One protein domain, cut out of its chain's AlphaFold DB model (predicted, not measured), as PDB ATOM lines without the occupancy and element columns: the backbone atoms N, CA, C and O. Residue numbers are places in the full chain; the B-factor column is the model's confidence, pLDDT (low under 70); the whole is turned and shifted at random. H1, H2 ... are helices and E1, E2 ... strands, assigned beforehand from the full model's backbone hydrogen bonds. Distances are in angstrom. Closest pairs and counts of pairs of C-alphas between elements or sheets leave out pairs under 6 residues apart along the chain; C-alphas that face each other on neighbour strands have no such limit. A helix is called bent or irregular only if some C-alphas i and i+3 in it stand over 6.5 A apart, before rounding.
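AT A GLANCE: This is residues 53 to 189 of the 220 residues of an uncharacterized protein of viral metagenome (UniProt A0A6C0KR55). A small helical head bears one very long helical arm: the last helix, H4, is bent like an L, its first arm H4a packing in the head on H3 and its second arm H4b leaving at about a right angle and sticking out with residues 170 to 189. In the head H1, H3 and H4a make a triangle, with H3 touching both H1 and H4a, short H2 is at the end where H4 bends, and a tiny hairpin of E1 and E2 is toward the other end, with a long unnamed stretch, residues 96 to 123, between its strands. The printed part has 137 residues with four named helices and two named strands, in the order H1 H2 H3 E1 E2 H4; the class is mostly helix, and the sheet, E1 - E2, is antiparallel. The whole is loose, with a radius of gyration of the C-alphas of 19.0 A, and flat, spanning 65 by 39 by 18 A, the arm making the length.

IN THESE COORDINATES: H1, residues 53 to 65, begins with C-alpha 53 at (411.210, 57.042, 154.423) and is 19.3 A long from first to last C-alpha. H2 is residues 67 to 71, 7.8 A. H3, residues 73 to 88, is 22.2 A long and ends with C-alpha 88 at (403.259, 61.702, 144.708). E1 is residues 93 to 95, 6.7 A, and E2 residues 124 to 126, 6.5 A. H4, residues 132 to 189, was assigned as one helix by its hydrogen bonds but is bent: C-alphas 152 and 155 are 7.7 A apart. Its arm H4a, residues 132 to 152, is 30.8 A long; its arm H4b, residues 155 to 189, is 50.3 A long and ends with C-alpha 189 at (409.946, 45.155, 207.653). H4b is itself irregular, with C-alphas 172 and 175 6.6 A apart, and has a kink of 32 degrees near residue 173.

HOW THE PARTS SIT: H1 is the hub, touching three other helices. It touches H2 only at the corner by their link, and only just, with 3 pairs of C-alphas within 8 A; the closest are those of Lys 63 and Leu 70, 7.1 A. H1 and H3 only just touch, also with 3 pairs, the closest C-alphas being those of Ala 55 and Val 83, 6.3 A; they stand at a shallow tilt of 21 degrees, opposite ways. H1 touches H4b with residues 61 to 65 alone, the C-alphas of Phe 65 and Val 157 coming closest at 5.6 A, and their lines are about perpendicular at 85 degrees. H3 and H4a touch with 18 pairs of C-alphas within 8 A, closest at Ala 78 and Leu 149, 4.9 A, at a shallow tilt of 15 degrees, opposite ways. The lines of H4a and H4b are about perpendicular, at 80 degrees. H1 and H4a are apart, as are H3 and H4b. The hairpin of E1 and E2 is antiparallel at 154 degrees, with N 94 and O 125 at 2.9 A and N 125 and O 94 at 2.7 A, within hydrogen-bond range. The closest C-alphas of H1 and E1, those of Trp 54 and Thr 95, are 5.6 A apart. In H3 and H4a every O i to N i+4 pair is within hydrogen-bond range; the counts are 8 of 9 in H1, 27 of 31 in H4b and 0 of 1 in H2, where 2 of 2 O i to N i+3 pairs are within range.

THE WHOLE: The two C-alphas farthest apart, those of Lys 88 and Glu 189, are 65.4 A apart. Without residues 170 to 189, which stand free, the body has 117 residues and spans 40 by 35 by 18 A. The printed part has no cut; the link from E1 to E2, 28 residues, is long, and the others are tight. The mean pLDDT of the printed part is 83.0, and it is under 70 at residues 101 to 103, 105 to 122 and 128.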
ATOM      1  N   ARG A  53     410.360  57.632 153.371       86.62
ATOM      2  CA  ARG A  53     411.210  57.042 154.423       86.62
ATOM      3  C   ARG A  53     410.501  55.949 155.206       86.62
ATOM      4  O   ARG A  53     411.102  54.926 155.524       86.62
ATOM      5  N   TRP A  54     409.224  56.136 155.482       84.69
ATOM      6  CA  TRP A  54     408.449  55.170 156.233       84.69
ATOM      7  C   TRP A  54     408.153  53.871 155.463       84.69
ATOM      8  O   TRP A  54     408.164  52.798 156.064       84.69
ATOM      9  N   ALA A  55     408.050  53.897 154.130       89.19
ATOM     10  CA  ALA A  55     407.950  52.662 153.343       89.19
ATOM     11  C   ALA A  55     409.175  51.752 153.532       89.19
ATOM     12  O   ALA A  55     409.058  50.527 153.583       89.19
ATOM     13  N   ARG A  56     410.361  52.334 153.748       88.44
ATOM     14  CA  ARG A  56     411.563  51.571 154.118       88.44
ATOM     15  C   ARG A  56     411.402  50.861 155.461       88.44
ATOM     16  O   ARG A  56     411.893  49.742 155.629       88.44
ATOM     17  N   HIS A  57     410.746  51.508 156.419       86.19
ATOM     18  CA  HIS A  57     410.464  50.908 157.713       86.19
ATOM     19  C   HIS A  57     409.518  49.718 157.574       86.19
ATOM     20  O   HIS A  57     409.873  48.630 158.019       86.19
ATOM     21  N   VAL A  58     408.400  49.894 156.866       88.44
ATOM     22  CA  VAL A  58     407.453  48.810 156.558       88.44
ATOM     23  C   VAL A  58     408.183  47.633 155.910       88.44
ATOM     24  O   VAL A  58     408.112  46.516 156.415       88.44
ATOM     25  N   HIS A  59     408.995  47.886 154.880       91.75
ATOM     26  CA  HIS A  59     409.802  46.844 154.242       91.75
ATOM     27  C   HIS A  59     410.742  46.134 155.229       91.75
ATOM     28  O   HIS A  59     410.901  44.918 155.180       91.75
ATOM     29  N   THR A  60     411.392  46.878 156.125       90.12
ATOM     30  CA  THR A  60     412.306  46.305 157.127       90.12
ATOM     31  C   THR A  60     411.563  45.393 158.097       90.12
ATOM     32  O   THR A  60     412.073  44.327 158.435       90.12
ATOM     33  N   ILE A  61     410.363  45.786 158.521       89.19
ATOM     34  CA  ILE A  61     409.514  44.989 159.405       89.19
ATOM     35  C   ILE A  61     409.082  43.698 158.706       89.19
ATOM     36  O   ILE A  61     409.338  42.618 159.238       89.19
ATOM     37  N   VAL A  62     408.546  43.788 157.485       91.56
ATOM     38  CA  VAL A  62     408.162  42.604 156.697       91.56
ATOM     39  C   VAL A  62     409.367  41.688 156.481       91.56
ATOM     40  O   VAL A  62     409.284  40.500 156.761       91.56
ATOM     41  N   LYS A  63     410.531  42.233 156.104       93.94
ATOM     42  CA  LYS A  63     411.773  41.456 155.951       93.94
ATOM     43  C   LYS A  63     412.194  40.738 157.236       93.94
ATOM     44  O   LYS A  63     412.788  39.668 157.164       93.94
ATOM     45  N   THR A  64     411.947  41.345 158.394       91.38
ATOM     46  CA  THR A  64     412.354  40.794 159.693       91.38
ATOM     47  C   THR A  64     411.460  39.632 160.114       91.38
ATOM     48  O   THR A  64     411.972  38.631 160.602       91.38
ATOM     49  N   PHE A  65     410.143  39.762 159.938       91.00
ATOM     50  CA  PHE A  65     409.179  38.797 160.477       91.00
ATOM     51  C   PHE A  65     408.647  37.800 159.448       91.00
ATOM     52  O   PHE A  65     408.356  36.665 159.804       91.00
ATOM     53  N   ALA A  66     408.540  38.203 158.184       93.19
ATOM     54  CA  ALA A  66     407.971  37.393 157.113       93.19
ATOM     55  C   ALA A  66     408.681  37.675 155.771       93.19
ATOM     56  O   ALA A  66     408.070  38.200 154.838       93.19
ATOM     57  N   PRO A  67     409.985  37.349 155.640       94.75
ATOM     58  CA  PRO A  67     410.768  37.677 154.446       94.75
ATOM     59  C   PRO A  67     410.209  37.059 153.160       94.75
ATOM     60  O   PRO A  67     410.284  37.697 152.114       94.75
ATOM     61  N   ALA A  68     409.599  35.871 153.241       93.81
ATOM     62  CA  ALA A  68     408.988  35.192 152.097       93.81
ATOM     63  C   ALA A  68     407.862  36.012 151.437       93.81
ATOM     64  O   ALA A  68     407.643  35.908 150.233       93.81
ATOM     65  N   LEU A  69     407.181  36.892 152.185       93.62
ATOM     66  CA  LEU A  69     406.152  37.765 151.615       93.62
ATOM     67  C   LEU A  69     406.717  38.772 150.609       93.62
ATOM     68  O   LEU A  69     405.984  39.231 149.741       93.62
ATOM     69  N   LEU A  70     408.008  39.104 150.683       93.56
ATOM     70  CA  LEU A  70     408.645  40.045 149.754       93.56
ATOM     71  C   LEU A  70     408.899  39.448 148.364       93.56
ATOM     72  O   LEU A  70     409.306  40.178 147.463       93.56
ATOM     73  N   GLU A  71     408.656  38.149 148.191       92.94
ATOM     74  CA  GLU A  71     408.688  37.455 146.901       92.94
ATOM     75  C   GLU A  71     407.286  37.346 146.278       92.94
ATOM     76  O   GLU A  71     407.149  37.068 145.085       92.94
ATOM     77  N   ASN A  72     406.229  37.601 147.061       94.81
ATOM     78  CA  ASN A  72     404.856  37.552 146.582       94.81
ATOM     79  C   ASN A  72     404.560  38.769 145.689       94.81
ATOM     80  O   ASN A  72     404.678  39.918 146.115       94.81
ATOM     81  N   LYS A  73     404.115  38.507 144.456       94.31
ATOM     82  CA  LYS A  73     403.788  39.537 143.461       94.31
ATOM     83  C   LYS A  73     402.736  40.532 143.947       94.31
ATOM     84  O   LYS A  73     402.885  41.719 143.672       94.31
ATOM     85  N   ASP A  74     401.732  40.082 144.698       94.81
ATOM     86  CA  ASP A  74     400.672  40.958 145.212       94.81
ATOM     87  C   ASP A  74     401.218  41.911 146.280       94.81
ATOM     88  O   ASP A  74     400.941  43.111 146.260       94.81
ATOM     89  N   VAL A  75     402.083  41.399 147.162       94.56
ATOM     90  CA  VAL A  75     402.775  42.208 148.176       94.56
ATOM     91  C   VAL A  75     403.719  43.202 147.507       94.56
ATOM     92  O   VAL A  75     403.726  44.374 147.879       94.56
ATOM     93  N   ILE A  76     404.489  42.766 146.505       95.56
ATOM     94  CA  ILE A  76     405.395  43.636 145.747       95.56
ATOM     95  C   ILE A  76     404.609  44.757 145.062       95.56
ATOM     96  O   ILE A  76     404.988  45.923 145.179       95.56
ATOM     97  N   ALA A  77     403.513  44.426 144.378       95.56
ATOM     98  CA  ALA A  77     402.669  45.398 143.693       95.56
ATOM     99  C   ALA A  77     402.049  46.399 144.679       95.56
ATOM    100  O   ALA A  77     402.176  47.608 144.476       95.56
ATOM    101  N   ALA A  78     401.466  45.919 145.782       95.44
ATOM    102  CA  ALA A  78     400.881  46.770 146.816       95.44
ATOM    103  C   ALA A  78     401.934  47.664 147.496       95.44
ATOM    104  O   ALA A  78     401.697  48.850 147.726       95.44
ATOM    105  N   PHE A  79     403.127  47.131 147.770       95.25
ATOM    106  CA  PHE A  79     404.238  47.898 148.332       95.25
ATOM    107  C   PHE A  79     404.706  48.995 147.373       95.25
ATOM    108  O   PHE A  79     404.905  50.142 147.772       95.25
ATOM    109  N   ASN A  80     404.856  48.654 146.097       95.19
ATOM    110  CA  ASN A  80     405.267  49.583 145.056       95.19
ATOM    111  C   ASN A  80     404.235  50.697 144.843       95.19
ATOM    112  O   ASN A  80     404.623  51.857 144.717       95.19
ATOM    113  N   GLN A  81     402.942  50.367 144.862       95.12
ATOM    114  CA  GLN A  81     401.860  51.348 144.816       95.12
ATOM    115  C   GLN A  81     401.894  52.271 146.035       95.12
ATOM    116  O   GLN A  81     401.771  53.484 145.900       95.12
ATOM    117  N   PHE A  82     402.112  51.716 147.225       93.25
ATOM    118  CA  PHE A  82     402.238  52.500 148.446       93.25
ATOM    119  C   PHE A  82     403.419  53.487 148.392       93.25
ATOM    120  O   PHE A  82     403.266  54.656 148.754       93.25
ATOM    121  N   VAL A  83     404.574  53.057 147.875       93.94
ATOM    122  CA  VAL A  83     405.730  53.940 147.641       93.94
ATOM    123  C   VAL A  83     405.390  55.054 146.650       93.94
ATOM    124  O   VAL A  83     405.733  56.207 146.910       93.94
ATOM    125  N   ASP A  84     404.702  54.741 145.552       94.06
ATOM    126  CA  ASP A  84     404.301  55.739 144.555       94.06
ATOM    127  C   ASP A  84     403.316  56.762 145.130       94.06
ATOM    128  O   ASP A  84     403.477  57.961 144.902       94.06
ATOM    129  N   THR A  85     402.343  56.320 145.932       93.31
ATOM    130  CA  THR A  85     401.400  57.212 146.621       93.31
ATOM    131  C   THR A  85     402.124  58.171 147.560       93.31
ATOM    132  O   THR A  85     401.810  59.359 147.584       93.31
ATOM    133  N   LEU A  86     403.126  57.703 148.308       91.38
ATOM    134  CA  LEU A  86     403.942  58.584 149.149       91.38
ATOM    135  C   LEU A  86     404.782  59.554 148.306       91.38
ATOM    136  O   LEU A  86     404.842  60.747 148.607       91.38
ATOM    137  N   ALA A  87     405.416  59.065 147.240       92.00
ATOM    138  CA  ALA A  87     406.256  59.876 146.361       92.00
ATOM    139  C   ALA A  87     405.461  60.979 145.641       92.00
ATOM    140  O   ALA A  87     405.972  62.088 145.489       92.00
ATOM    141  N   LYS A  88     404.196  60.717 145.280       93.00
ATOM    142  CA  LYS A  88     403.259  61.702 144.708       93.00
ATOM    143  C   LYS A  88     403.140  62.968 145.563       93.00
ATOM    144  O   LYS A  88     402.910  64.046 145.025       93.00
ATOM    145  N   TYR A  89     403.307  62.838 146.878       90.75
ATOM    146  CA  TYR A  89     403.132  63.918 147.844       90.75
ATOM    147  C   TYR A  89     404.449  64.425 148.455       90.75
ATOM    148  O   TYR A  89     404.401  65.126 149.460       90.75
ATOM    149  N   ASP A  90     405.619  64.129 147.873       89.94
ATOM    150  CA  ASP A  90     406.935  64.484 148.452       89.94
ATOM    151  C   ASP A  90     407.137  65.978 148.745       89.94
ATOM    152  O   ASP A  90     407.802  66.347 149.709       89.94
ATOM    153  N   THR A  91     406.526  66.854 147.953       88.81
ATOM    154  CA  THR A  91     406.600  68.306 148.173       88.81
ATOM    155  C   THR A  91     405.713  68.786 149.323       88.81
ATOM    156  O   THR A  91     405.891  69.900 149.810       88.81
ATOM    157  N   ILE A  92     404.754  67.964 149.758       88.31
ATOM    158  CA  ILE A  92     403.699  68.332 150.710       88.31
ATOM    159  C   ILE A  92     403.886  67.618 152.050       88.31
ATOM    160  O   ILE A  92     403.546  68.177 153.098       88.31
ATOM    161  N   ILE A  93     404.442  66.403 152.029       87.81
ATOM    162  CA  ILE A  93     404.602  65.573 153.217       87.81
ATOM    163  C   ILE A  93     406.038  65.097 153.425       87.81
ATOM    164  O   ILE A  93     406.787  64.831 152.491       87.81
ATOM    165  N   GLU A  94     406.383  64.869 154.683       87.19
ATOM    166  CA  GLU A  94     407.552  64.090 155.085       87.19
ATOM    167  C   GLU A  94     407.086  62.906 155.918       87.19
ATOM    168  O   GLU A  94     406.147  63.048 156.700       87.19
ATOM    169  N   THR A  95     407.738  61.746 155.779       83.69
ATOM    170  CA  THR A  95     407.476  60.628 156.682       83.69
ATOM    171  C   THR A  95     408.618  60.353 157.645       83.69
ATOM    172  O   THR A  95     409.800  60.499 157.317       83.69
ATOM    173  N   TYR A  96     408.259  59.956 158.864       78.25
ATOM    174  CA  TYR A  96     409.213  59.708 159.939       78.25
ATOM    175  C   TYR A  96     409.490  58.219 160.120       78.25
ATOM    176  O   TYR A  96     408.654  57.352 159.861       78.25
ATOM    177  N   LEU A  97     410.688  57.933 160.617       76.06
ATOM    178  CA  LEU A  97     411.082  56.610 161.073       76.06
ATOM    179  C   LEU A  97     410.920  56.565 162.595       76.06
ATOM    180  O   LEU A  97     411.428  57.472 163.260       76.06
ATOM    181  N   PRO A  98     410.271  55.535 163.163       71.69
ATOM    182  CA  PRO A  98     410.239  55.385 164.609       71.69
ATOM    183  C   PRO A  98     411.656  55.264 165.168       71.69
ATOM    184  O   PRO A  98     412.532  54.628 164.571       71.69
ATOM    185  N   GLY A  99     411.864  55.842 166.352       71.00
ATOM    186  CA  GLY A  99     413.077  55.621 167.131       71.00
ATOM    187  C   GLY A  99     413.257  54.141 167.475       71.00
ATOM    188  O   GLY A  99     412.304  53.360 167.476       71.00
ATOM    189  N   ARG A 100     414.492  53.735 167.801       70.06
ATOM    190  CA  ARG A 100     414.818  52.326 168.103       70.06
ATOM    191  C   ARG A 100     413.928  51.724 169.192       70.06
ATOM    192  O   ARG A 100     413.614  50.543 169.108       70.06
ATOM    193  N   SER A 101     413.532  52.526 170.179       67.19
ATOM    194  CA  SER A 101     412.688  52.114 171.303       67.19
ATOM    195  C   SER A 101     411.250  51.778 170.908       67.19
ATOM    196  O   SER A 101     410.650  50.948 171.579       67.19
ATOM    197  N   ASN A 102     410.735  52.374 169.823       68.69
ATOM    198  CA  ASN A 102     409.322  52.306 169.419       68.69
ATOM    199  C   ASN A 102     409.182  51.735 167.993       68.69
ATOM    200  O   ASN A 102     408.155  51.887 167.331       68.69
ATOM    201  N   ARG A 103     410.236  51.073 167.491       69.81
ATOM    202  CA  ARG A 103     410.357  50.587 166.104       69.81
ATOM    203  C   ARG A 103     409.270  49.604 165.678       69.81
ATOM    204  O   ARG A 103     409.139  49.351 164.496       69.81
ATOM    205  N   TYR A 104     408.542  49.002 166.605       71.06
ATOM    206  CA  TYR A 104     407.487  48.045 166.283       71.06
ATOM    207  C   TYR A 104     406.086  48.595 166.589       71.06
ATOM    208  O   TYR A 104     405.106  48.085 166.060       71.06
ATOM    209  N   GLU A 105     405.974  49.662 167.386       66.06
ATOM    210  CA  GLU A 105     404.686  50.200 167.853       66.06
ATOM    211  C   GLU A 105     403.895  50.902 166.738       66.06
ATOM    212  O   GLU A 105     402.668  50.916 166.755       66.06
ATOM    213  N   LEU A 106     404.581  51.442 165.725       61.22
ATOM    214  CA  LEU A 106     403.941  52.157 164.613       61.22
ATOM    215  C   LEU A 106     403.333  51.245 163.540       61.22
ATOM    216  O   LEU A 106     402.656  51.741 162.644       61.22
ATOM    217  N   TYR A 107     403.572  49.932 163.591       63.00
ATOM    218  CA  TYR A 107     403.116  49.020 162.540       63.00
ATOM    219  C   TYR A 107     401.610  48.725 162.614       63.00
ATOM    220  O   TYR A 107     400.964  48.518 161.588       63.00
ATOM    221  N   GLU A 108     401.038  48.747 163.820       55.78
ATOM    222  CA  GLU A 108     399.597  48.546 164.038       55.78
ATOM    223  C   GLU A 108     398.791  49.845 163.932       55.78
ATOM    224  O   GLU A 108     397.613  49.818 163.583       55.78
ATOM    225  N   ASN A 109     399.430  50.993 164.172       54.16
ATOM    226  CA  ASN A 109     398.762  52.284 164.355       54.16
ATOM    227  C   ASN A 109     398.591  53.103 163.071       54.16
ATOM    228  O   ASN A 109     398.455  54.321 163.108       54.16
ATOM    229  N   ILE A 110     398.520  52.453 161.912       53.59
ATOM    230  CA  ILE A 110     398.310  53.146 160.623       53.59
ATOM    231  C   ILE A 110     396.823  53.411 160.385       53.59
ATOM    232  O   ILE A 110     396.343  53.706 159.292       53.59
ATOM    233  N   VAL A 111     396.048  53.384 161.457       46.81
ATOM    234  CA  VAL A 111     394.817  54.144 161.494       46.81
ATOM    235  C   VAL A 111     395.257  55.597 161.631       46.81
ATOM    236  O   VAL A 111     395.414  56.088 162.740       46.81
ATOM    237  N   LEU A 112     395.552  56.249 160.497       52.00
ATOM    238  CA  LEU A 112     395.830  57.682 160.419       52.00
ATOM    239  C   LEU A 112     394.689  58.406 161.143       52.00
ATOM    240  O   LEU A 112     393.588  58.529 160.604       52.00
ATOM    241  N   GLN A 113     394.918  58.768 162.405       42.28
ATOM    242  CA  GLN A 113     393.925  59.431 163.232       42.28
ATOM    243  C   GLN A 113     393.766  60.850 162.689       42.28
ATOM    244  O   GLN A 113     394.679  61.673 162.776       42.28
ATOM    245  N   GLU A 114     392.605  61.126 162.094       40.34
ATOM    246  CA  GLU A 114     392.126  62.490 161.912       40.34
ATOM    247  C   GLU A 114     391.983  63.090 163.320       40.34
ATOM    248  O   GLU A 114     391.056  62.749 164.042       40.34
ATOM    249  N   TYR A 115     392.930  63.950 163.708       37.16
ATOM    250  CA  TYR A 115     392.993  64.683 164.980       37.16
ATOM    251  C   TYR A 115     393.306  63.874 166.252       37.16
ATOM    252  O   TYR A 115     392.422  63.267 166.845       37.16
ATOM    253  N   THR A 116     394.532  64.023 166.778       30.77
ATOM    254  CA  THR A 116     394.786  64.396 168.194       30.77
ATOM    255  C   THR A 116     396.282  64.652 168.466       30.77
ATOM    256  O   THR A 116     397.060  63.722 168.584       30.77
ATOM    257  N   TYR A 117     396.649  65.933 168.626       29.16
ATOM    258  CA  TYR A 117     397.826  66.451 169.360       29.16
ATOM    259  C   TYR A 117     399.271  66.039 168.930       29.16
ATOM    260  O   TYR A 117     399.487  65.063 168.221       29.16
ATOM    261  N   PRO A 118     400.296  66.860 169.265       36.25
ATOM    262  CA  PRO A 118     401.489  67.065 168.433       36.25
ATOM    263  C   PRO A 118     402.651  66.084 168.651       36.25
ATOM    264  O   PRO A 118     403.718  66.286 168.071       36.25
ATOM    265  N   HIS A 119     402.474  65.015 169.425       37.53
ATOM    266  CA  HIS A 119     403.559  64.086 169.724       37.53
ATOM    267  C   HIS A 119     403.085  62.633 169.578       37.53
ATOM    268  O   HIS A 119     402.271  62.143 170.351       37.53
ATOM    269  N   ASP A 120     403.619  61.974 168.545       42.78
ATOM    270  CA  ASP A 120     404.246  60.645 168.651       42.78
ATOM    271  C   ASP A 120     403.725  59.454 167.849       42.78
ATOM    272  O   ASP A 120     404.417  58.439 167.870       42.78
ATOM    273  N   TYR A 121     402.647  59.513 167.057       48.00
ATOM    274  CA  TYR A 121     402.206  58.261 166.394       48.00
ATOM    275  C   TYR A 121     401.745  58.342 164.937       48.00
ATOM    276  O   TYR A 121     401.546  57.300 164.314       48.00
ATOM    277  N   ALA A 122     401.674  59.529 164.329       56.22
ATOM    278  CA  ALA A 122     401.442  59.638 162.888       56.22
ATOM    279  C   ALA A 122     402.782  59.649 162.131       56.22
ATOM    280  O   ALA A 122     403.603  60.539 162.370       56.22
ATOM    281  N   PRO A 123     403.027  58.734 161.175       70.31
ATOM    282  CA  PRO A 123     404.273  58.710 160.420       70.31
ATOM    283  C   PRO A 123     404.380  59.859 159.409       70.31
ATOM    284  O   PRO A 123     405.342  59.855 158.658       70.31
ATOM    285  N   ILE A 124     403.437  60.813 159.362       78.19
ATOM    286  CA  ILE A 124     403.331  61.859 158.335       78.19
ATOM    287  C   ILE A 124     403.414  63.254 158.975       78.19
ATOM    288  O   ILE A 124     402.628  63.596 159.858       78.19
ATOM    289  N   ARG A 125     404.344  64.085 158.495       82.50
ATOM    290  CA  ARG A 125     404.346  65.546 158.644       82.50
ATOM    291  C   ARG A 125     403.722  66.155 157.411       82.50
ATOM    292  O   ARG A 125     404.118  65.795 156.312       82.50
ATOM    293  N   PHE A 126     402.860  67.143 157.587       83.50
ATOM    294  CA  PHE A 126     402.527  68.062 156.506       83.50
ATOM    295  C   PHE A 126     403.375  69.323 156.630       83.50
ATOM    296  O   PHE A 126     403.509  69.870 157.727       83.50
ATOM    297  N   PHE A 127     403.905  69.809 155.514       81.44
ATOM    298  CA  PHE A 127     404.517  71.132 155.463       81.44
ATOM    299  C   PHE A 127     403.447  72.238 155.507       81.44
ATOM    300  O   PHE A 127     402.242  71.980 155.418       81.44
ATOM    301  N   SER A 128     403.873  73.485 155.711       69.69
ATOM    302  CA  SER A 128     403.017  74.667 155.546       69.69
ATOM    303  C   SER A 128     402.557  74.739 154.085       69.69
ATOM    304  O   SER A 128     403.385  74.569 153.196       69.69
ATOM    305  N   GLY A 129     401.269  74.970 153.818       75.19
ATOM    306  CA  GLY A 129     400.770  75.052 152.437       75.19
ATOM    307  C   GLY A 129     399.394  74.428 152.198       75.19
ATOM    308  O   GLY A 129     398.503  75.155 151.774       75.19
ATOM    309  N   PRO A 130     399.177  73.131 152.484       83.06
ATOM    310  CA  PRO A 130     397.926  72.473 152.136       83.06
ATOM    311  C   PRO A 130     396.782  72.872 153.073       83.06
ATOM    312  O   PRO A 130     396.967  73.002 154.296       83.06
ATOM    313  N   THR A 131     395.589  73.012 152.504       88.25
ATOM    314  CA  THR A 131     394.334  73.257 153.228       88.25
ATOM    315  C   THR A 131     393.927  72.039 154.066       88.25
ATOM    316  O   THR A 131     394.480  70.945 153.924       88.25
ATOM    317  N   ALA A 132     392.959  72.199 154.973       85.56
ATOM    318  CA  ALA A 132     392.453  71.078 155.769       85.56
ATOM    319  C   ALA A 132     391.849  69.962 154.891       85.56
ATOM    320  O   ALA A 132     392.075  68.780 155.150       85.56
ATOM    321  N   GLU A 133     391.144  70.332 153.819       86.44
ATOM    322  CA  GLU A 133     390.550  69.387 152.867       86.44
ATOM    323  C   GLU A 133     391.616  68.619 152.079       86.44
ATOM    324  O   GLU A 133     391.525  67.400 151.927       86.44
ATOM    325  N   GLU A 134     392.678  69.301 151.644       87.31
ATOM    326  CA  GLU A 134     393.811  68.660 150.971       87.31
ATOM    327  C   GLU A 134     394.542  67.693 151.900       87.31
ATOM    328  O   GLU A 134     394.849  66.571 151.499       87.31
ATOM    329  N   ARG A 135     394.769  68.081 153.161       86.88
ATOM    330  CA  ARG A 135     395.362  67.186 154.169       86.88
ATOM    331  C   ARG A 135     394.513  65.936 154.356       86.88
ATOM    332  O   ARG A 135     395.067  64.838 154.385       86.88
ATOM    333  N   LYS A 136     393.188  66.086 154.430       84.69
ATOM    334  CA  LYS A 136     392.250  64.961 154.537       84.69
ATOM    335  C   LYS A 136     392.339  64.039 153.322       84.69
ATOM    336  O   LYS A 136     392.491  62.831 153.481       84.69
ATOM    337  N   LYS A 137     392.328  64.603 152.111       88.50
ATOM    338  CA  LYS A 137     392.469  63.841 150.863       88.50
ATOM    339  C   LYS A 137     393.789  63.067 150.806       88.50
ATOM    340  O   LYS A 137     393.773  61.864 150.586       88.50
ATOM    341  N   ILE A 138     394.917  63.731 151.065       88.12
ATOM    342  CA  ILE A 138     396.250  63.103 151.069       88.12
ATOM    343  C   ILE A 138     396.312  61.972 152.101       88.12
ATOM    344  O   ILE A 138     396.824  60.891 151.815       88.12
ATOM    345  N   THR A 139     395.766  62.210 153.294       85.94
ATOM    346  CA  THR A 139     395.701  61.207 154.363       85.94
ATOM    347  C   THR A 139     394.905  59.982 153.912       85.94
ATOM    348  O   THR A 139     395.370  58.861 154.100       85.94
ATOM    349  N   ASN A 140     393.751  60.178 153.270       85.88
ATOM    350  CA  ASN A 140     392.923  59.079 152.774       85.88
ATOM    351  C   ASN A 140     393.606  58.286 151.656       85.88
ATOM    352  O   ASN A 140     393.667  57.065 151.758       85.88
ATOM    353  N   ASP A 141     394.215  58.949 150.670       90.06
ATOM    354  CA  ASP A 141     394.964  58.273 149.601       90.06
ATOM    355  C   ASP A 141     396.067  57.357 150.174       90.06
ATOM    356  O   ASP A 141     396.239  56.211 149.750       90.06
ATOM    357  N   ILE A 142     396.818  57.847 151.169       88.56
ATOM    358  CA  ILE A 142     397.884  57.075 151.825       88.56
ATOM    359  C   ILE A 142     397.296  55.932 152.658       88.56
ATOM    360  O   ILE A 142     397.832  54.821 152.636       88.56
ATOM    361  N   LYS A 143     396.190  56.185 153.371       85.06
ATOM    362  CA  LYS A 143     395.468  55.176 154.156       85.06
ATOM    363  C   LYS A 143     395.016  54.021 153.277       85.06
ATOM    364  O   LYS A 143     395.226  52.866 153.640       85.06
ATOM    365  N   GLU A 144     394.401  54.321 152.142       88.19
ATOM    366  CA  GLU A 144     393.894  53.325 151.202       88.19
ATOM    367  C   GLU A 144     395.037  52.488 150.628       88.19
ATOM    368  O   GLU A 144     395.005  51.259 150.726       88.19
ATOM    369  N   ALA A 145     396.100  53.138 150.141       91.25
ATOM    370  CA  ALA A 145     397.270  52.445 149.607       91.25
ATOM    371  C   ALA A 145     397.939  51.535 150.653       91.25
ATOM    372  O   ALA A 145     398.285  50.390 150.355       91.25
ATOM    373  N   TYR A 146     398.083  52.006 151.896       88.62
ATOM    374  CA  TYR A 146     398.626  51.172 152.964       88.62
ATOM    375  C   TYR A 146     397.679  50.039 153.364       88.62
ATOM    376  O   TYR A 146     398.139  48.938 153.637       88.62
ATOM    377  N   THR A 147     396.366  50.272 153.393       87.38
ATOM    378  CA  THR A 147     395.379  49.253 153.787       87.38
ATOM    379  C   THR A 147     395.443  48.033 152.872       87.38
ATOM    380  O   THR A 147     395.376  46.901 153.357       87.38
ATOM    381  N   VAL A 148     395.628  48.246 151.567       92.00
ATOM    382  CA  VAL A 148     395.833  47.157 150.598       92.00
ATOM    383  C   VAL A 148     397.075  46.345 150.970       92.00
ATOM    384  O   VAL A 148     396.973  45.143 151.203       92.00
ATOM    385  N   LEU A 149     398.225  47.007 151.122       91.81
ATOM    386  CA  LEU A 149     399.474  46.359 151.530       91.81
ATOM    387  C   LEU A 149     399.329  45.616 152.870       91.81
ATOM    388  O   LEU A 149     399.731  44.461 152.989       91.81
ATOM    389  N   TYR A 150     398.717  46.255 153.865       89.69
ATOM    390  CA  TYR A 150     398.502  45.704 155.197       89.69
ATOM    391  C   TYR A 150     397.684  44.416 155.163       89.69
ATOM    392  O   TYR A 150     398.029  43.448 155.837       89.69
ATOM    393  N   ASN A 151     396.629  44.364 154.351       90.38
ATOM    394  CA  ASN A 151     395.801  43.169 154.232       90.38
ATOM    395  C   ASN A 151     396.578  41.953 153.715       90.38
ATOM    396  O   ASN A 151     396.278  40.844 154.154       90.38
ATOM    397  N   HIS A 152     397.588  42.158 152.870       92.75
ATOM    398  CA  HIS A 152     398.442  41.076 152.380       92.75
ATOM    399  C   HIS A 152     399.474  40.583 153.400       92.75
ATOM    400  O   HIS A 152     399.944  39.460 153.273       92.75
ATOM    401  N   ILE A 153     399.843  41.399 154.393       90.88
ATOM    402  CA  ILE A 153     400.978  41.106 155.291       90.88
ATOM    403  C   ILE A 153     400.581  40.926 156.762       90.88
ATOM    404  O   ILE A 153     401.378  40.436 157.562       90.88
ATOM    405  N   LYS A 154     399.371  41.339 157.162       87.69
ATOM    406  CA  LYS A 154     398.968  41.414 158.577       87.69
ATOM    407  C   LYS A 154     399.012  40.069 159.300       87.69
ATOM    408  O   LYS A 154     399.426  40.033 160.453       87.69
ATOM    409  N   ASN A 155     398.619  38.984 158.637       89.56
ATOM    410  CA  ASN A 155     398.488  37.678 159.281       89.56
ATOM    411  C   ASN A 155     399.850  37.083 159.660       89.56
ATOM    412  O   ASN A 155     399.964  36.469 160.715       89.56
ATOM    413  N   ASP A 156     400.881  37.324 158.851       90.75
ATOM    414  CA  ASP A 156     402.220  36.779 159.090       90.75
ATOM    415  C   ASP A 156     403.111  37.733 159.889       90.75
ATOM    416  O   ASP A 156     404.002  37.297 160.612       90.75
ATOM    417  N   VAL A 157     402.887  39.046 159.778       89.50
ATOM    418  CA  VAL A 157     403.761  40.042 160.410       89.50
ATOM    419  C   VAL A 157     403.268  40.463 161.792       89.50
ATOM    420  O   VAL A 157     404.080  40.595 162.707       89.50
ATOM    421  N   VAL A 158     401.961  40.680 161.980       86.62
ATOM    422  CA  VAL A 158     401.431  41.261 163.229       86.62
ATOM    423  C   VAL A 158     401.609  40.326 164.432       86.62
ATOM    424  O   VAL A 158     402.103  40.801 165.457       86.62
ATOM    425  N   PRO A 159     401.292  39.015 164.363       87.12
ATOM    426  CA  PRO A 159     401.462  38.133 165.518       87.12
ATOM    427  C   PRO A 159     402.903  38.079 166.067       87.12
ATOM    428  O   PRO A 159     403.087  38.363 167.257       87.12
ATOM    429  N   PRO A 160     403.955  37.792 165.270       88.88
ATOM    430  CA  PRO A 160     405.321  37.758 165.798       88.88
ATOM    431  C   PRO A 160     405.839  39.145 166.214       88.88
ATOM    432  O   PRO A 160     406.621  39.250 167.167       88.88
ATOM    433  N   LEU A 161     405.374  40.220 165.566       85.31
ATOM    434  CA  LEU A 161     405.677  41.594 165.968       85.31
ATOM    435  C   LEU A 161     405.129  41.904 167.370       85.31
ATOM    436  O   LEU A 161     405.880  42.391 168.218       85.31
ATOM    437  N   ARG A 162     403.872  41.536 167.659       83.75
ATOM    438  CA  ARG A 162     403.262  41.674 168.996       83.75
ATOM    439  C   ARG A 162     404.016  40.893 170.060       83.75
ATOM    440  O   ARG A 162     404.276  41.423 171.139       83.75
ATOM    441  N   HIS A 163     404.405  39.655 169.758       85.94
ATOM    442  CA  HIS A 163     405.203  38.848 170.682       85.94
ATOM    443  C   HIS A 163     406.557  39.493 170.992       85.94
ATOM    444  O   HIS A 163     406.985  39.496 172.147       85.94
ATOM    445  N   THR A 164     407.211  40.071 169.985       87.56
ATOM    446  CA  THR A 164     408.496  40.765 170.154       87.56
ATOM    447  C   THR A 164     408.337  42.023 171.004       87.56
ATOM    448  O   THR A 164     409.067  42.194 171.977       87.56
ATOM    449  N   LEU A 165     407.333  42.853 170.705       83.44
ATOM    450  CA  LEU A 165     406.982  44.035 171.499       83.44
ATOM    451  C   LEU A 165     406.710  43.693 172.961       83.44
ATOM    452  O   LEU A 165     407.243  44.330 173.870       83.44
ATOM    453  N   HIS A 166     405.886  42.672 173.189       84.12
ATOM    454  CA  HIS A 166     405.562  42.217 174.531       84.12
ATOM    455  C   HIS A 166     406.818  41.746 175.270       84.12
ATOM    456  O   HIS A 166     407.046  42.159 176.405       84.12
ATOM    457  N   ARG A 167     407.673  40.950 174.615       87.94
ATOM    458  CA  ARG A 167     408.932  40.473 175.197       87.94
ATOM    459  C   ARG A 167     409.856  41.626 175.583       87.94
ATOM    460  O   ARG A 167     410.361  41.632 176.701       87.94
ATOM    461  N   GLU A 168     410.059  42.597 174.696       85.19
ATOM    462  CA  GLU A 168     410.894  43.771 174.983       85.19
ATOM    463  C   GLU A 168     410.329  44.597 176.146       85.19
ATOM    464  O   GLU A 168     411.083  45.060 177.004       85.19
ATOM    465  N   ARG A 169     409.000  44.757 176.208       84.50
ATOM    466  CA  ARG A 169     408.329  45.456 177.311       84.50
ATOM    467  C   ARG A 169     408.521  44.721 178.635       84.50
ATOM    468  O   ARG A 169     408.902  45.354 179.614       84.50
ATOM    469  N   VAL A 170     408.304  43.406 178.662       87.69
ATOM    470  CA  VAL A 170     408.511  42.577 179.859       87.69
ATOM    471  C   VAL A 170     409.966  42.663 180.318       87.69
ATOM    472  O   VAL A 170     410.209  43.007 181.465       87.69
ATOM    473  N   GLN A 171     410.940  42.475 179.422       89.50
ATOM    474  CA  GLN A 171     412.367  42.553 179.767       89.50
ATOM    475  C   GLN A 171     412.771  43.890 180.401       89.50
ATOM    476  O   GLN A 171     413.613  43.908 181.296       89.50
ATOM    477  N   LYS A 172     412.175  45.005 179.960       87.00
ATOM    478  CA  LYS A 172     412.424  46.332 180.545       87.00
ATOM    479  C   LYS A 172     411.708  46.533 181.881       87.00
ATOM    480  O   LYS A 172     412.282  47.131 182.786       87.00
ATOM    481  N   MET A 173     410.469  46.059 182.005       89.25
ATOM    482  CA  MET A 173     409.625  46.315 183.176       89.25
ATOM    483  C   MET A 173     409.913  45.377 184.347       89.25
ATOM    484  O   MET A 173     409.870  45.820 185.490       89.25
ATOM    485  N   THR A 174     410.236  44.108 184.090       94.50
ATOM    486  CA  THR A 174     410.526  43.115 185.132       94.50
ATOM    487  C   THR A 174     411.560  43.591 186.162       94.50
ATOM    488  O   THR A 174     411.241  43.521 187.345       94.50
ATOM    489  N   PRO A 175     412.749  44.113 185.793       94.19
ATOM    490  CA  PRO A 175     413.724  44.561 186.791       94.19
ATOM    491  C   PRO A 175     413.255  45.784 187.593       94.19
ATOM    492  O   PRO A 175     413.610  45.916 188.761       94.19
ATOM    493  N   LEU A 176     412.450  46.668 186.992       93.69
ATOM    494  CA  LEU A 176     411.892  47.833 187.685       93.69
ATOM    495  C   LEU A 176     410.864  47.398 188.731       93.69
ATOM    496  O   LEU A 176     410.980  47.759 189.896       93.69
ATOM    497  N   ILE A 177     409.926  46.537 188.327       93.56
ATOM    498  CA  ILE A 177     408.914  45.968 189.222       93.56
ATOM    499  C   ILE A 177     409.581  45.172 190.348       93.56
ATOM    500  O   ILE A 177     409.171  45.271 191.499       93.56
ATOM    501  N   GLN A 178     410.630  44.407 190.036       95.00
ATOM    502  CA  GLN A 178     411.374  43.642 191.034       95.00
ATOM    503  C   GLN A 178     412.011  44.554 192.092       95.00
ATOM    504  O   GLN A 178     411.872  44.291 193.287       95.00
ATOM    505  N   ARG A 179     412.638  45.657 191.666       95.94
ATOM    506  CA  ARG A 179     413.187  46.668 192.579       95.94
ATOM    507  C   ARG A 179     412.095  47.306 193.442       95.94
ATOM    508  O   ARG A 179     412.299  47.478 194.641       95.94
ATOM    509  N   ASP A 180     410.942  47.633 192.866       95.31
ATOM    510  CA  ASP A 180     409.825  48.207 193.622       95.31
ATOM    511  C   ASP A 180     409.289  47.227 194.677       95.31
ATOM    512  O   ASP A 180     409.038  47.619 195.818       95.31
ATOM    513  N   ILE A 181     409.180  45.938 194.333       97.06
ATOM    514  CA  ILE A 181     408.806  44.875 195.276       97.06
ATOM    515  C   ILE A 181     409.812  44.788 196.430       97.06
ATOM    516  O   ILE A 181     409.404  44.660 197.584       97.06
ATOM    517  N   GLU A 182     411.113  44.846 196.146       97.06
ATOM    518  CA  GLU A 182     412.167  44.805 197.168       97.06
ATOM    519  C   GLU A 182     412.087  46.006 198.115       97.06
ATOM    520  O   GLU A 182     412.033  45.815 199.330       97.06
ATOM    521  N   MET A 183     411.936  47.222 197.583       96.69
ATOM    522  CA  MET A 183     411.749  48.422 198.408       96.69
ATOM    523  C   MET A 183     410.496  48.340 199.287       96.69
ATOM    524  O   MET A 183     410.507  48.771 200.440       96.69
ATOM    525  N   LEU A 184     409.392  47.798 198.764       97.50
ATOM    526  CA  LEU A 184     408.170  47.614 199.547       97.50
ATOM    527  C   LEU A 184     408.361  46.582 200.661       97.50
ATOM    528  O   LEU A 184     407.885  46.809 201.772       97.50
ATOM    529  N   LYS A 185     409.084  45.485 200.406       97.31
ATOM    530  CA  LYS A 185     409.428  44.496 201.440       97.31
ATOM    531  C   LYS A 185     410.263  45.116 202.558       97.31
ATOM    532  O   LYS A 185     409.945  44.902 203.724       97.31
ATOM    533  N   GLU A 186     411.274  45.911 202.215       96.94
ATOM    534  CA  GLU A 186     412.097  46.622 203.200       96.94
ATOM    535  C   GLU A 186     411.258  47.582 204.051       96.94
ATOM    536  O   GLU A 186     411.358  47.570 205.277       96.94
ATOM    537  N   ARG A 187     410.368  48.366 203.428       96.75
ATOM    538  CA  ARG A 187     409.457  49.271 204.150       96.75
ATOM    539  C   ARG A 187     408.521  48.527 205.095       96.75
ATOM    540  O   ARG A 187     408.329  48.974 206.220       96.75
ATOM    541  N   ILE A 188     407.955  47.402 204.651       97.62
ATOM    542  CA  ILE A 188     407.106  46.552 205.493       97.62
ATOM    543  C   ILE A 188     407.887  46.080 206.721       97.62
ATOM    544  O   ILE A 188     407.354  46.108 207.827       97.62
ATOM    545  N   GLU A 189     409.140  45.665 206.546       97.25
ATOM    546  CA  GLU A 189     409.946  45.155 207.653       97.25
ATOM    547  C   GLU A 189     410.322  46.254 208.655       97.25
ATOM    548  O   GLU A 189     410.189  46.063 209.864       97.25
TER     549      GLU A 189